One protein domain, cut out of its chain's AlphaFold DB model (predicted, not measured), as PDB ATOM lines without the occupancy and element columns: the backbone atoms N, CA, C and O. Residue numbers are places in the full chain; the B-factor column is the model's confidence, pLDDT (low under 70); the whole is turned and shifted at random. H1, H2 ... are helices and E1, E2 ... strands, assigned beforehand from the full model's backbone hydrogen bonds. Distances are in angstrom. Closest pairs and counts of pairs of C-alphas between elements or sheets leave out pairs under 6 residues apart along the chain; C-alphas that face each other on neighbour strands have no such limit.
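What this domain is: This is residues 36 to 144 of the 159 residues of an uncharacterized protein of Cupriavidus sp. UYMSc13B (UniProt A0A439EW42). With little regular structure, this loop-rich domain gathers E2, H2 and the pair E4-E7 round tiny H1; hairpin E5-E6 packs on H2 through E6, and E1 lies far out. Its 109 printed residues, only 37 in named elements, run E1 E2 E3 E4 H1 E5 E6 H2 E7, mixed, with three antiparallel two-stranded sheets. It is compact: radius of gyration of the C-alphas 14.4 A, spans 45 by 31 by 19 A.

How they stand to each other: E1, residues 40 to 42, pairs with no named strand. E2, 46 to 50, and E3, 53 to 56, form an antiparallel hairpin, N 47 and O 55 within hydrogen-bond range at 2.9 A. E4, 62 to 64, is antiparallel to its neighbour E7, 136 to 138: N 63 to O 137, 2.9 A. H1, 65 to 68, touches H2, 123 to 131; their closest C-alphas, of Leu 65 and Ile 126, are 6.5 A apart. E5, 75 to 77, and E6, 83 to 85, form an antiparallel hairpin: N 76 to O 84, 3.0 A. The closest C-alphas of E6 and H2, of Leu 83 and Val 127, are 5.7 A apart. Every O i to N i+4 pair in H2 is within hydrogen-bond range; H1 is too short for one.

Where its parts are: E1 begins at C-alpha 40, (262.956, 266.551, 237.410); E7 ends at C-alpha 138, (255.888, 282.941, 234.138). From first to last C-alpha, E2 is 11.9 A and H2 12.3 A.

The domain as a whole: The C-alphas farthest apart, of Gly 39 and Asn 90, are 45.4 A apart. The E6 to H2 link is long, 37 residues. The printed part has no cut, and no printed residue is under 70 in pLDDT.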
ATOM      1  N   LYS A  36     265.532 270.615 233.211       90.00
ATOM      2  CA  LYS A  36     265.270 269.987 234.510       90.00
ATOM      3  C   LYS A  36     265.147 271.050 235.594       90.00
ATOM      4  O   LYS A  36     265.968 271.959 235.640       90.00
ATOM      5  N   VAL A  37     264.198 270.871 236.507       90.19
ATOM      6  CA  VAL A  37     264.023 271.692 237.715       90.19
ATOM      7  C   VAL A  37     264.084 270.775 238.926       90.19
ATOM      8  O   VAL A  37     263.335 269.798 238.985       90.19
ATOM      9  N   GLY A  38     264.998 271.038 239.864       88.56
ATOM     10  CA  GLY A  38     265.164 270.181 241.048       88.56
ATOM     11  C   GLY A  38     265.396 268.706 240.682       88.56
ATOM     12  O   GLY A  38     264.818 267.806 241.282       88.56
ATOM     13  N   GLY A  39     266.150 268.458 239.605       87.81
ATOM     14  CA  GLY A  39     266.421 267.116 239.076       87.81
ATOM     15  C   GLY A  39     265.302 266.487 238.231       87.81
ATOM     16  O   GLY A  39     265.551 265.475 237.573       87.81
ATOM     17  N   LYS A  40     264.104 267.082 238.164       89.81
ATOM     18  CA  LYS A  40     262.956 266.551 237.410       89.81
ATOM     19  C   LYS A  40     262.846 267.196 236.034       89.81
ATOM     20  O   LYS A  40     262.883 268.417 235.921       89.81
ATOM     21  N   TRP A  41     262.655 266.389 234.992       90.31
ATOM     22  CA  TRP A  41     262.379 266.900 233.648       90.31
ATOM     23  C   TRP A  41     261.060 267.675 233.606       90.31
ATOM     24  O   TRP A  41     260.030 267.208 234.106       90.31
ATOM     25  N   VAL A  42     261.097 268.841 232.965       90.12
ATOM     26  CA  VAL A  42     259.919 269.666 232.695       90.12
ATOM     27  C   VAL A  42     259.696 269.751 231.191       90.12
ATOM     28  O   VAL A  42     260.634 269.864 230.404       90.12
ATOM     29  N   THR A  43     258.435 269.670 230.787       86.06
ATOM     30  CA  THR A  43     258.016 269.734 229.388       86.06
ATOM     31  C   THR A  43     256.873 270.723 229.255       86.06
ATOM     32  O   THR A  43     256.068 270.880 230.175       86.06
ATOM     33  N   ALA A  44     256.814 271.399 228.110       86.81
ATOM     34  CA  ALA A  44     255.669 272.216 227.754       86.81
ATOM     35  C   ALA A  44     254.550 271.282 227.285       86.81
ATOM     36  O   ALA A  44     254.801 270.271 226.625       86.81
ATOM     37  N   GLY A  45     253.316 271.612 227.637       88.69
ATOM     38  CA  GLY A  45     252.130 270.879 227.219       88.69
ATOM     39  C   GLY A  45     250.942 271.805 227.013       88.69
ATOM     40  O   GLY A  45     251.034 273.019 227.192       88.69
ATOM     41  N   ARG A  46     249.804 271.222 226.634       93.81
ATOM     42  CA  ARG A  46     248.541 271.959 226.535       93.81
ATOM     43  C   ARG A  46     247.935 272.149 227.924       93.81
ATOM     44  O   ARG A  46     247.908 271.212 228.721       93.81
ATOM     45  N   LYS A  47     247.449 273.355 228.212       94.88
ATOM     46  CA  LYS A  47     246.732 273.697 229.449       94.88
ATOM     47  C   LYS A  47     245.418 274.378 229.114       94.88
ATOM     48  O   LYS A  47     245.326 275.061 228.097       94.88
ATOM     49  N   LEU A  48     244.432 274.187 229.986       95.25
ATOM     50  CA  LEU A  48     243.194 274.952 229.960       95.25
ATOM     51  C   LEU A  48     243.533 276.397 230.342       95.25
ATOM     52  O   LEU A  48     244.005 276.643 231.455       95.25
ATOM     53  N   VAL A  49     243.358 277.314 229.398       94.25
ATOM     54  CA  VAL A  49     243.683 278.737 229.562       94.25
ATOM     55  C   VAL A  49     242.450 279.617 229.629       94.25
ATOM     56  O   VAL A  49     242.590 280.751 230.054       94.25
ATOM     57  N   ALA A  50     241.282 279.112 229.241       93.81
ATOM     58  CA  ALA A  50     239.970 279.727 229.426       93.81
ATOM     59  C   ALA A  50     238.883 278.636 229.356       93.81
ATOM     60  O   ALA A  50     239.221 277.483 229.065       93.81
ATOM     61  N   PRO A  51     237.597 278.934 229.629       93.81
ATOM     62  CA  PRO A  51     236.522 277.950 229.505       93.81
ATOM     63  C   PRO A  51     236.514 277.278 228.129       93.81
ATOM     64  O   PRO A  51     236.395 277.941 227.104       93.81
ATOM     65  N   GLY A  52     236.694 275.955 228.105       94.19
ATOM     66  CA  GLY A  52     236.774 275.165 226.870       94.19
ATOM     67  C   GLY A  52     238.023 275.404 226.005       94.19
ATOM     68  O   GLY A  52     238.223 274.690 225.024       94.19
ATOM     69  N   GLU A  53     238.893 276.352 226.361       95.25
ATOM     70  CA  GLU A  53     240.028 276.763 225.536       95.25
ATOM     71  C   GLU A  53     241.348 276.180 226.049       95.25
ATOM     72  O   GLU A  53     241.780 276.428 227.179       95.25
ATOM     73  N   PHE A  54     242.038 275.441 225.179       95.69
ATOM     74  CA  PHE A  54     243.332 274.834 225.475       95.69
ATOM     75  C   PHE A  54     244.441 275.403 224.598       95.69
ATOM     76  O   PHE A  54     244.436 275.186 223.383       95.69
ATOM     77  N   ALA A  55     245.466 275.972 225.227       93.12
ATOM     78  CA  ALA A  55     246.644 276.500 224.549       93.12
ATOM     79  C   ALA A  55     247.926 275.777 224.985       93.12
ATOM     80  O   ALA A  55     248.016 275.216 226.081       93.12
ATOM     81  N   VAL A  56     248.924 275.766 224.100       90.94
ATOM     82  CA  VAL A  56     250.264 275.243 224.399       90.94
ATOM     83  C   VAL A  56     250.986 276.233 225.310       90.94
ATOM     84  O   VAL A  56     250.995 277.432 225.038       90.94
ATOM     85  N   GLN A  57     251.585 275.728 226.389       89.56
ATOM     86  CA  GLN A  57     252.423 276.520 227.284       89.56
ATOM     87  C   GLN A  57     253.553 277.210 226.512       89.56
ATOM     88  O   GLN A  57     254.258 276.523 225.771       89.56
ATOM     89  N   PRO A  58     253.787 278.513 226.753       86.56
ATOM     90  CA  PRO A  58     254.929 279.205 226.192       86.56
ATOM     91  C   PRO A  58     256.242 278.521 226.537       86.56
ATOM     92  O   PRO A  58     257.009 278.083 225.689       86.56
ATOM     93  N   THR A  59     256.473 278.318 227.820       87.38
ATOM     94  CA  THR A  59     257.613 277.538 228.276       87.38
ATOM     95  C   THR A  59     257.132 276.497 229.271       87.38
ATOM     96  O   THR A  59     256.045 276.640 229.840       87.38
ATOM     97  N   PRO A  60     257.939 275.473 229.577       88.88
ATOM     98  CA  PRO A  60     257.635 274.564 230.682       88.88
ATOM     99  C   PRO A  60     257.527 275.265 232.043       88.88
ATOM    100  O   PRO A  60     257.079 274.645 233.004       88.88
ATOM    101  N   PHE A  61     257.930 276.536 232.124       90.69
ATOM    102  CA  PHE A  61     257.853 277.389 233.304       90.69
ATOM    103  C   PHE A  61     256.617 278.297 233.325       90.69
ATOM    104  O   PHE A  61     256.436 279.069 234.262       90.69
ATOM    105  N   SER A  62     255.752 278.225 232.313       91.00
ATOM    106  CA  SER A  62     254.523 279.012 232.258       91.00
ATOM    107  C   SER A  62     253.357 278.227 232.863       91.00
ATOM    108  O   SER A  62     253.089 277.093 232.463       91.00
ATOM    109  N   VAL A  63     252.617 278.823 233.796       92.88
ATOM    110  CA  VAL A  63     251.382 278.253 234.363       92.88
ATOM    111  C   VAL A  63     250.166 279.036 233.880       92.88
ATOM    112  O   VAL A  63     250.238 280.252 233.708       92.88
ATOM    113  N   ALA A  64     249.058 278.347 233.609       94.81
ATOM    114  CA  ALA A  64     247.841 279.001 233.136       94.81
ATOM    115  C   ALA A  64     247.215 279.821 234.271       94.81
ATOM    116  O   ALA A  64     246.934 279.273 235.340       94.81
ATOM    117  N   LEU A  65     246.962 281.112 234.031       95.56
ATOM    118  CA  LEU A  65     246.324 281.999 235.014       95.56
ATOM    119  C   LEU A  65     244.943 281.477 235.414       95.56
ATOM    120  O   LEU A  65     244.603 281.525 236.587       95.56
ATOM    121  N   PHE A  66     244.202 280.896 234.465       94.94
ATOM    122  CA  PHE A  66     242.905 280.268 234.718       94.94
ATOM    123  C   PHE A  66     242.971 279.212 235.831       94.94
ATOM    124  O   PHE A  66     242.168 279.201 236.757       94.94
ATOM    125  N   GLN A  67     243.976 278.335 235.775       92.56
ATOM    126  CA  GLN A  67     244.163 277.296 236.787       92.56
ATOM    127  C   GLN A  67     244.692 277.885 238.094       92.56
ATOM    128  O   GLN A  67     244.249 277.504 239.172       92.56
ATOM    129  N   LEU A  68     245.630 278.828 237.994       93.56
ATOM    130  CA  LEU A  68     246.260 279.455 239.150       93.56
ATOM    131  C   LEU A  68     245.276 280.291 239.978       93.56
ATOM    132  O   LEU A  68     245.401 280.349 241.196       93.56
ATOM    133  N   ALA A  69     244.289 280.907 239.331       94.38
ATOM    134  CA  ALA A  69     243.258 281.692 239.994       94.38
ATOM    135  C   ALA A  69     242.224 280.845 240.748       94.38
ATOM    136  O   ALA A  69     241.358 281.405 241.420       94.38
ATOM    137  N   GLY A  70     242.265 279.515 240.604       93.00
ATOM    138  CA  GLY A  70     241.288 278.617 241.210       93.00
ATOM    139  C   GLY A  70     239.858 278.915 240.756       93.00
ATOM    140  O   GLY A  70     238.973 279.018 241.607       93.00
ATOM    141  N   VAL A  71     239.637 279.105 239.445       94.12
ATOM    142  CA  VAL A  71     238.295 279.379 238.896       94.12
ATOM    143  C   VAL A  71     237.326 278.264 239.298       94.12
ATOM    144  O   VAL A  71     237.626 277.083 239.133       94.12
ATOM    145  N   GLY A  72     236.167 278.653 239.827       91.38
ATOM    146  CA  GLY A  72     235.159 277.761 240.405       91.38
ATOM    147  C   GLY A  72     235.298 277.572 241.919       91.38
ATOM    148  O   GLY A  72     234.394 277.027 242.544       91.38
ATOM    149  N   TYR A  73     236.389 278.050 242.521       94.00
ATOM    150  CA  TYR A  73     236.588 278.054 243.969       94.00
ATOM    151  C   TYR A  73     236.978 279.441 244.481       94.00
ATOM    152  O   TYR A  73     236.119 280.134 245.007       94.00
ATOM    153  N   ALA A  74     238.229 279.878 244.300       94.81
ATOM    154  CA  ALA A  74     238.718 281.175 244.785       94.81
ATOM    155  C   ALA A  74     238.186 282.351 243.952       94.81
ATOM    156  O   ALA A  74     237.950 283.449 244.460       94.81
ATOM    157  N   THR A  75     237.976 282.109 242.662       97.19
ATOM    158  CA  THR A  75     237.468 283.091 241.702       97.19
ATOM    159  C   THR A  75     236.320 282.507 240.892       97.19
ATOM    160  O   THR A  75     236.149 281.288 240.824       97.19
ATOM    161  N   THR A  76     235.529 283.369 240.264       96.31
ATOM    162  CA  THR A  76     234.521 282.975 239.275       96.31
ATOM    163  C   THR A  76     234.601 283.876 238.049       96.31
ATOM    164  O   THR A  76     235.146 284.981 238.115       96.31
ATOM    165  N   LEU A  77     234.096 283.379 236.923       95.56
ATOM    166  CA  LEU A  77     233.916 284.174 235.717       95.56
ATOM    167  C   LEU A  77     232.511 284.767 235.701       95.56
ATOM    168  O   LEU A  77     231.534 284.057 235.927       95.56
ATOM    169  N   GLU A  78     232.429 286.053 235.401       94.75
ATOM    170  CA  GLU A  78     231.178 286.691 235.001       94.75
ATOM    171  C   GLU A  78     230.845 286.343 233.543       94.75
ATOM    172  O   GLU A  78     231.731 285.976 232.766       94.75
ATOM    173  N   ASP A  79     229.595 286.568 233.132       91.81
ATOM    174  CA  ASP A  79     229.153 286.408 231.735       91.81
ATOM    175  C   ASP A  79     229.969 287.268 230.754       91.81
ATOM    176  O   ASP A  79     230.130 286.927 229.583       91.81
ATOM    177  N   SER A  80     230.547 288.369 231.245       92.56
ATOM    178  CA  SER A  80     231.458 289.242 230.498       92.56
ATOM    179  C   SER A  80     232.828 288.607 230.197       92.56
ATOM    180  O   SER A  80     233.640 289.196 229.484       92.56
ATOM    181  N   GLY A  81     233.128 287.435 230.767       92.06
ATOM    182  CA  GLY A  81     234.435 286.779 230.702       92.06
ATOM    183  C   GLY A  81     235.480 287.369 231.657       92.06
ATOM    184  O   GLY A  81     236.643 286.941 231.652       92.06
ATOM    185  N   ARG A  82     235.090 288.344 232.486       95.81
ATOM    186  CA  ARG A  82     235.949 288.899 233.533       95.81
ATOM    187  C   ARG A  82     236.040 287.952 234.712       95.81
ATOM    188  O   ARG A  82     235.058 287.340 235.123       95.81
ATOM    189  N   LEU A  83     237.236 287.872 235.275       96.88
ATOM    190  CA  LEU A  83     237.475 287.147 236.508       96.88
ATOM    191  C   LEU A  83     237.221 288.068 237.701       96.88
ATOM    192  O   LEU A  83     237.703 289.204 237.724       96.88
ATOM    193  N   ILE A  84     236.497 287.556 238.690       96.75
ATOM    194  CA  ILE A  84     236.223 288.212 239.972       96.75
ATOM    195  C   ILE A  84     236.510 287.247 241.128       96.75
ATOM    196  O   ILE A  84     236.618 286.035 240.927       96.75
ATOM    197  N   LEU A  85     236.629 287.771 242.351       97.19
ATOM    198  CA  LEU A  85     236.617 286.918 243.544       97.19
ATOM    199  C   LEU A  85     235.280 286.184 243.640       97.19
ATOM    200  O   LEU A  85     234.239 286.751 243.320       97.19
ATOM    201  N   ASN A  86     235.313 284.931 244.086       96.31
ATOM    202  CA  ASN A  86     234.089 284.171 244.287       96.31
ATOM    203  C   ASN A  86     233.327 284.730 245.507       96.31
ATOM    204  O   ASN A  86     233.867 284.675 246.617       96.31
ATOM    205  N   PRO A  87     232.090 285.237 245.338       94.00
ATOM    206  CA  PRO A  87     231.295 285.754 246.452       94.00
ATOM    207  C   PRO A  87     230.801 284.648 247.399       94.00
ATOM    208  O   PRO A  87     230.266 284.949 248.460       94.00
ATOM    209  N   GLY A  88     230.972 283.368 247.056       92.88
ATOM    210  CA  GLY A  88     230.389 282.258 247.802       92.88
ATOM    211  C   GLY A  88     228.868 282.180 247.623       92.88
ATOM    212  O   GLY A  88     228.248 283.055 247.021       92.88
ATOM    213  N   ALA A  89     228.248 281.120 248.147       89.19
ATOM    214  CA  ALA A  89     226.811 280.878 247.965       89.19
ATOM    215  C   ALA A  89     225.919 281.977 248.579       89.19
ATOM    216  O   ALA A  89     224.843 282.249 248.056       89.19
ATOM    217  N   ASN A  90     226.388 282.617 249.657       91.12
ATOM    218  CA  ASN A  90     225.625 283.604 250.430       91.12
ATOM    219  C   ASN A  90     226.203 285.030 250.355       91.12
ATOM    220  O   ASN A  90     225.714 285.914 251.047       91.12
ATOM    221  N   GLY A  91     227.249 285.268 249.555       89.75
ATOM    222  CA  GLY A  91     227.908 286.581 249.467       89.75
ATOM    223  C   GLY A  91     229.035 286.832 250.479       89.75
ATOM    224  O   GLY A  91     229.721 287.845 250.374       89.75
ATOM    225  N   ASP A  92     229.288 285.913 251.415       90.00
ATOM    226  CA  ASP A  92     230.327 286.050 252.456       90.00
ATOM    227  C   ASP A  92     231.768 285.803 251.955       90.00
ATOM    228  O   ASP A  92     232.743 285.880 252.710       90.00
ATOM    229  N   GLY A  93     231.926 285.484 250.672       92.31
ATOM    230  CA  GLY A  93     233.176 285.029 250.080       92.31
ATOM    231  C   GLY A  93     233.485 283.564 250.390       92.31
ATOM    232  O   GLY A  93     232.736 282.845 251.054       92.31
ATOM    233  N   VAL A  94     234.625 283.106 249.884       95.62
ATOM    234  CA  VAL A  94     235.143 281.755 250.127       95.62
ATOM    235  C   VAL A  94     236.316 281.792 251.101       95.62
ATOM    236  O   VAL A  94     237.013 282.801 251.219       95.62
ATOM    237  N   ARG A  95     236.534 280.686 251.811       94.81
ATOM    238  CA  ARG A  95     237.623 280.533 252.783       94.81
ATOM    239  C   ARG A  95     238.625 279.502 252.305       94.81
ATOM    240  O   ARG A  95     238.213 278.528 251.681       94.81
ATOM    241  N   ASP A  96     239.898 279.720 252.609       92.12
ATOM    242  CA  ASP A  96     240.975 278.758 252.395       92.12
ATOM    243  C   ASP A  96     240.884 277.567 253.369       92.12
ATOM    244  O   ASP A  96     239.960 277.458 254.180       92.12
ATOM    245  N   TYR A  97     241.850 276.651 253.279       88.75
ATOM    246  CA  TYR A  97     241.895 275.455 254.124       88.75
ATOM    247  C   TYR A  97     242.141 275.770 255.614       88.75
ATOM    248  O   TYR A  97     241.788 274.955 256.461       88.75
ATOM    249  N   ASP A  98     242.703 276.943 255.932       93.06
ATOM    250  CA  ASP A  98     242.908 277.448 257.296       93.06
ATOM    251  C   ASP A  98     241.666 278.199 257.821       93.06
ATOM    252  O   ASP A  98     241.667 278.743 258.928       93.06
ATOM    253  N   GLY A  99     240.590 278.260 257.029       93.50
ATOM    254  CA  GLY A  99     239.354 278.957 257.365       93.50
ATOM    255  C   GLY A  99     239.436 280.479 257.227       93.50
ATOM    256  O   GLY A  99     238.494 281.171 257.633       93.50
ATOM    257  N   LYS A 100     240.516 281.024 256.657       94.81
ATOM    258  CA  LYS A 100     240.672 282.462 256.404       94.81
ATOM    259  C   LYS A 100     239.986 282.834 255.101       94.81
ATOM    260  O   LYS A 100     240.007 282.078 254.137       94.81
ATOM    261  N   GLN A 101     239.369 284.009 255.065       95.62
ATOM    262  CA  GLN A 101     238.719 284.490 253.851       95.62
ATOM    263  C   GLN A 101     239.758 284.704 252.744       95.62
ATOM    264  O   GLN A 101     240.804 285.315 252.973       95.62
ATOM    265  N   ILE A 102     239.453 284.214 251.544       96.00
ATOM    266  CA  ILE A 102     240.246 284.497 250.353       96.00
ATOM    267  C   ILE A 102     239.891 285.904 249.887       96.00
ATOM    268  O   ILE A 102     238.740 286.208 249.575       96.00
ATOM    269  N   THR A 103     240.897 286.761 249.832       96.44
ATOM    270  CA  THR A 103     240.783 288.147 249.390       96.44
ATOM    271  C   THR A 103     241.722 288.393 248.215       96.44
ATOM    272  O   THR A 103     242.467 287.515 247.772       96.44
ATOM    273  N   ARG A 104     241.716 289.624 247.695       96.69
ATOM    274  CA  ARG A 104     242.665 290.038 246.656       96.69
ATOM    275  C   ARG A 104     244.116 289.976 247.138       96.69
ATOM    276  O   ARG A 104     244.997 289.803 246.301       96.69
ATOM    277  N   ASP A 105     244.350 290.061 248.444       97.19
ATOM    278  CA  ASP A 105     245.685 290.054 249.051       97.19
ATOM    279  C   ASP A 105     246.164 288.647 249.419       97.19
ATOM    280  O   ASP A 105     247.318 288.468 249.809       97.19
ATOM    281  N   THR A 106     245.311 287.625 249.270       96.38
ATOM    282  CA  THR A 106     245.702 286.234 249.506       96.38
ATOM    283  C   THR A 106     246.875 285.866 248.606       96.38
ATOM    284  O   THR A 106     246.792 285.927 247.374       96.38
ATOM    285  N   VAL A 107     247.977 285.486 249.250       95.19
ATOM    286  CA  VAL A 107     249.239 285.167 248.592       95.19
ATOM    287  C   VAL A 107     249.158 283.792 247.941       95.19
ATOM    288  O   VAL A 107     248.766 282.806 248.559       95.19
ATOM    289  N   VAL A 108     249.596 283.722 246.690       92.94
ATOM    290  CA  VAL A 108     249.763 282.492 245.922       92.94
ATOM    291  C   VAL A 108     251.227 282.376 245.538       92.94
ATOM    292  O   VAL A 108     251.834 283.341 245.071       92.94
ATOM    293  N   ARG A 109     251.802 281.182 245.692       93.00
ATOM    294  CA  ARG A 109     253.171 280.890 245.259       93.00
ATOM    295  C   ARG A 109     253.144 279.872 244.116       93.00
ATOM    296  O   ARG A 109     253.085 278.670 244.375       93.00
ATOM    297  N   PRO A 110     253.131 280.326 242.849       92.38
ATOM    298  CA  PRO A 110     253.033 279.435 241.698       92.38
ATOM    299  C   PRO A 110     254.266 278.535 241.609       92.38
ATOM    300  O   PRO A 110     255.367 278.969 241.937       92.38
ATOM    301  N   GLY A 111     254.107 277.294 241.151       92.44
ATOM    302  CA  GLY A 111     255.204 276.328 241.080       92.44
ATOM    303  C   GLY A 111     255.163 275.436 239.842       92.44
ATOM    304  O   GLY A 111     254.145 275.335 239.158       92.44
ATOM    305  N   ILE A 112     256.278 274.756 239.572       90.69
ATOM    306  CA  ILE A 112     256.469 273.826 238.455       90.69
ATOM    307  C   ILE A 112     256.896 272.463 239.005       90.69
ATOM    308  O   ILE A 112     257.896 272.353 239.707       90.69
ATOM    309  N   LYS A 113     256.143 271.397 238.685       88.81
ATOM    310  CA  LYS A 113     256.440 270.003 239.102       88.81
ATOM    311  C   LYS A 113     256.714 269.838 240.615       88.81
ATOM    312  O   LYS A 113     257.542 269.020 241.022       88.81
ATOM    313  N   GLY A 114     255.981 270.587 241.440       88.38
ATOM    314  CA  GLY A 114     256.103 270.563 242.903       88.38
ATOM    315  C   GLY A 114     257.243 271.418 243.464       88.38
ATOM    316  O   GLY A 114     257.462 271.393 244.666       88.38
ATOM    317  N   ILE A 115     257.958 272.168 242.622       92.12
ATOM    318  CA  ILE A 115     258.937 273.175 243.042       92.12
ATOM    319  C   ILE A 115     258.267 274.547 242.988       92.12
ATOM    320  O   ILE A 115     257.766 274.944 241.934       92.12
ATOM    321  N   LEU A 116     258.236 275.255 244.115       93.06
ATOM    322  CA  LEU A 116     257.670 276.603 244.212       93.06
ATOM    323  C   LEU A 116     258.500 277.612 243.412       93.06
ATOM    324  O   LEU A 116     259.680 277.393 243.159       93.06
ATOM    325  N   GLY A 117     257.887 278.713 242.992       91.88
ATOM    326  CA  GLY A 117     258.580 279.847 242.391       91.88
ATOM    327  C   GLY A 117     259.305 280.695 243.435       91.88
ATOM    328  O   GLY A 117     258.957 280.666 244.615       91.88
ATOM    329  N   LYS A 118     260.307 281.469 243.017       89.56
ATOM    330  CA  LYS A 118     260.982 282.459 243.874       89.56
ATOM    331  C   LYS A 118     260.041 283.590 244.270       89.56
ATOM    332  O   LYS A 118     260.039 284.016 245.419       89.56
ATOM    333  N   ASP A 119     259.206 284.002 243.325       87.25
ATOM    334  CA  ASP A 119     258.286 285.113 243.494       87.25
ATOM    335  C   ASP A 119     256.910 284.611 243.938       87.25
ATOM    336  O   ASP A 119     256.360 283.644 243.395       87.25
ATOM    337  N   ALA A 120     256.351 285.291 244.932       92.25
ATOM    338  CA  ALA A 120     254.949 285.170 245.282       92.25
ATOM    339  C   ALA A 120     254.128 286.212 244.508       92.25
ATOM    340  O   ALA A 120     254.628 287.266 244.122       92.25
ATOM    341  N   THR A 121     252.855 285.913 244.285       94.25
ATOM    342  CA  THR A 121     251.866 286.840 243.725       94.25
ATOM    343  C   THR A 121     250.619 286.827 244.607       94.25
ATOM    344  O   THR A 121     250.579 286.115 245.609       94.25
ATOM    345  N   THR A 122     249.590 287.589 244.256       96.81
ATOM    346  CA  THR A 122     248.302 287.568 244.956       96.81
ATOM    347  C   THR A 122     247.167 287.175 244.020       96.81
ATOM    348  O   THR A 122     247.282 287.291 242.795       96.81
ATOM    349  N   ILE A 123     246.042 286.732 244.589       96.81
ATOM    350  CA  ILE A 123     244.816 286.480 243.817       96.81
ATOM    351  C   ILE A 123     244.390 287.737 243.046       96.81
ATOM    352  O   ILE A 123     244.027 287.639 241.877       96.81
ATOM    353  N   GLY A 124     244.498 288.923 243.652       97.19
ATOM    354  CA  GLY A 124     244.191 290.195 242.997       97.19
ATOM    355  C   GLY A 124     245.049 290.438 241.757       97.19
ATOM    356  O   GLY A 124     244.510 290.725 240.690       97.19
ATOM    357  N   ALA A 125     246.364 290.232 241.858       97.06
ATOM    358  CA  ALA A 125     247.272 290.388 240.722       97.06
ATOM    359  C   ALA A 125     246.988 289.374 239.599       97.06
ATOM    360  O   ALA A 125     247.084 289.710 238.419       97.06
ATOM    361  N   ILE A 126     246.604 288.142 239.951       96.62
ATOM    362  CA  ILE A 126     246.191 287.115 238.983       96.62
ATOM    363  C   ILE A 126     244.899 287.530 238.263       96.62
ATOM    364  O   ILE A 126     244.816 287.417 237.038       96.62
ATOM    365  N   VAL A 127     243.909 288.032 239.005       97.38
ATOM    366  CA  VAL A 127     242.644 288.546 238.461       97.38
ATOM    367  C   VAL A 127     242.890 289.718 237.511       97.38
ATOM    368  O   VAL A 127     242.350 289.744 236.404       97.38
ATOM    369  N   ASP A 128     243.738 290.668 237.899       97.56
ATOM    370  CA  ASP A 128     244.042 291.838 237.074       97.56
ATOM    371  C   ASP A 128     244.791 291.438 235.802       97.56
ATOM    372  O   ASP A 128     244.447 291.882 234.709       97.56
ATOM    373  N   ALA A 129     245.763 290.528 235.919       95.44
ATOM    374  CA  ALA A 129     246.471 289.945 234.787       95.44
ATOM    375  C   ALA A 129     245.518 289.268 233.790       95.44
ATOM    376  O   ALA A 129     245.619 289.500 232.583       95.44
ATOM    377  N   TRP A 130     244.580 288.456 234.287       95.56
ATOM    378  CA  TRP A 130     243.553 287.814 233.466       95.56
ATOM    379  C   TRP A 130     242.705 288.834 232.707       95.56
ATOM    380  O   TRP A 130     242.541 288.733 231.485       95.56
ATOM    381  N   ASN A 131     242.186 289.822 233.441       96.44
ATOM    382  CA  ASN A 131     241.306 290.863 232.921       96.44
ATOM    383  C   ASN A 131     242.037 291.803 231.948       96.44
ATOM    384  O   ASN A 131     241.414 292.345 231.042       96.44
ATOM    385  N   ALA A 132     243.362 291.929 232.065       95.50
ATOM    386  CA  ALA A 132     244.226 292.599 231.094       95.50
ATOM    387  C   ALA A 132     244.528 291.748 229.839       95.50
ATOM    388  O   ALA A 132     245.347 292.136 229.007       95.50
ATOM    389  N   GLY A 133     243.902 290.575 229.699       92.81
ATOM    390  CA  GLY A 133     244.049 289.690 228.543       92.81
ATOM    391  C   GLY A 133     245.186 288.675 228.656       92.81
ATOM    392  O   GLY A 133     245.411 287.904 227.724       92.81
ATOM    393  N   MET A 134     245.900 288.613 229.783       92.56
ATOM    394  CA  MET A 134     246.945 287.608 229.951       92.56
ATOM    395  C   MET A 134     246.354 286.234 230.252       92.56
ATOM    396  O   MET A 134     245.308 286.095 230.886       92.56
ATOM    397  N   ARG A 135     247.059 285.187 229.818       93.94
ATOM    398  CA  ARG A 135     246.661 283.785 230.043       93.94
ATOM    399  C   ARG A 135     247.712 282.953 230.763       93.94
ATOM    400  O   ARG A 135     247.403 281.882 231.279       93.94
ATOM    401  N   TRP A 136     248.935 283.466 230.855       93.31
ATOM    402  CA  TRP A 136     250.084 282.753 231.394       93.31
ATOM    403  C   TRP A 136     250.779 283.580 232.468       93.31
ATOM    404  O   TRP A 136     250.973 284.782 232.302       93.31
ATOM    405  N   PHE A 137     251.190 282.913 233.538       91.88
ATOM    406  CA  PHE A 137     252.119 283.429 234.531       91.88
ATOM    407  C   PHE A 137     253.460 282.720 234.354       91.88
ATOM    408  O   PHE A 137     253.509 281.492 234.269       91.88
ATOM    409  N   ASN A 138     254.546 283.483 234.295       90.38
ATOM    410  CA  ASN A 138     255.888 282.941 234.138       90.38
ATOM    411  C   ASN A 138     256.509 282.680 235.509       90.38
ATOM    412  O   ASN A 138     256.650 283.598 236.311       90.38
ATOM    413  N   VAL A 139     256.885 281.431 235.770       91.19
ATOM    414  CA  VAL A 139     257.483 281.016 237.039       91.19
ATOM    415  C   VAL A 139     258.998 281.024 236.913       91.19
ATOM    416  O   VAL A 139     259.557 280.437 235.987       91.19
ATOM    417  N   THR A 140     259.671 281.633 237.880       91.00
ATOM    418  CA  THR A 140     261.098 281.407 238.128       91.00
ATOM    419  C   THR A 140     261.203 280.377 239.247       91.00
ATOM    420  O   THR A 140     260.889 280.727 240.383       91.00
ATOM    421  N   PRO A 141     261.578 279.112 238.985       90.56
ATOM    422  CA  PRO A 141     261.596 278.095 240.031       90.56
ATOM    423  C   PRO A 141     262.605 278.411 241.142       90.56
ATOM    424  O   PRO A 141     263.719 278.866 240.880       90.56
ATOM    425  N   ASP A 142     262.233 278.096 242.378       92.38
ATOM    426  CA  ASP A 142     263.093 278.122 243.565       92.38
ATOM    427  C   ASP A 142     263.896 276.816 243.684       92.38
ATOM    428  O   ASP A 142     263.873 276.095 244.677       92.38
ATOM    429  N   ALA A 143     264.538 276.448 242.580       89.69
ATOM    430  CA  ALA A 143     265.506 275.369 242.494       89.69
ATOM    431  C   ALA A 143     266.423 275.621 241.301       89.69
ATOM    432  O   ALA A 143     266.083 276.352 240.363       89.69
ATOM    433  N   GLU A 144     267.573 274.954 241.303       87.75
ATOM    434  CA  GLU A 144     268.461 274.960 240.151       87.75
ATOM    435  C   GLU A 144     267.720 274.443 238.908       87.75
ATOM    436  O   GLU A 144     267.088 273.376 238.918       87.75
TER     437      GLU A 144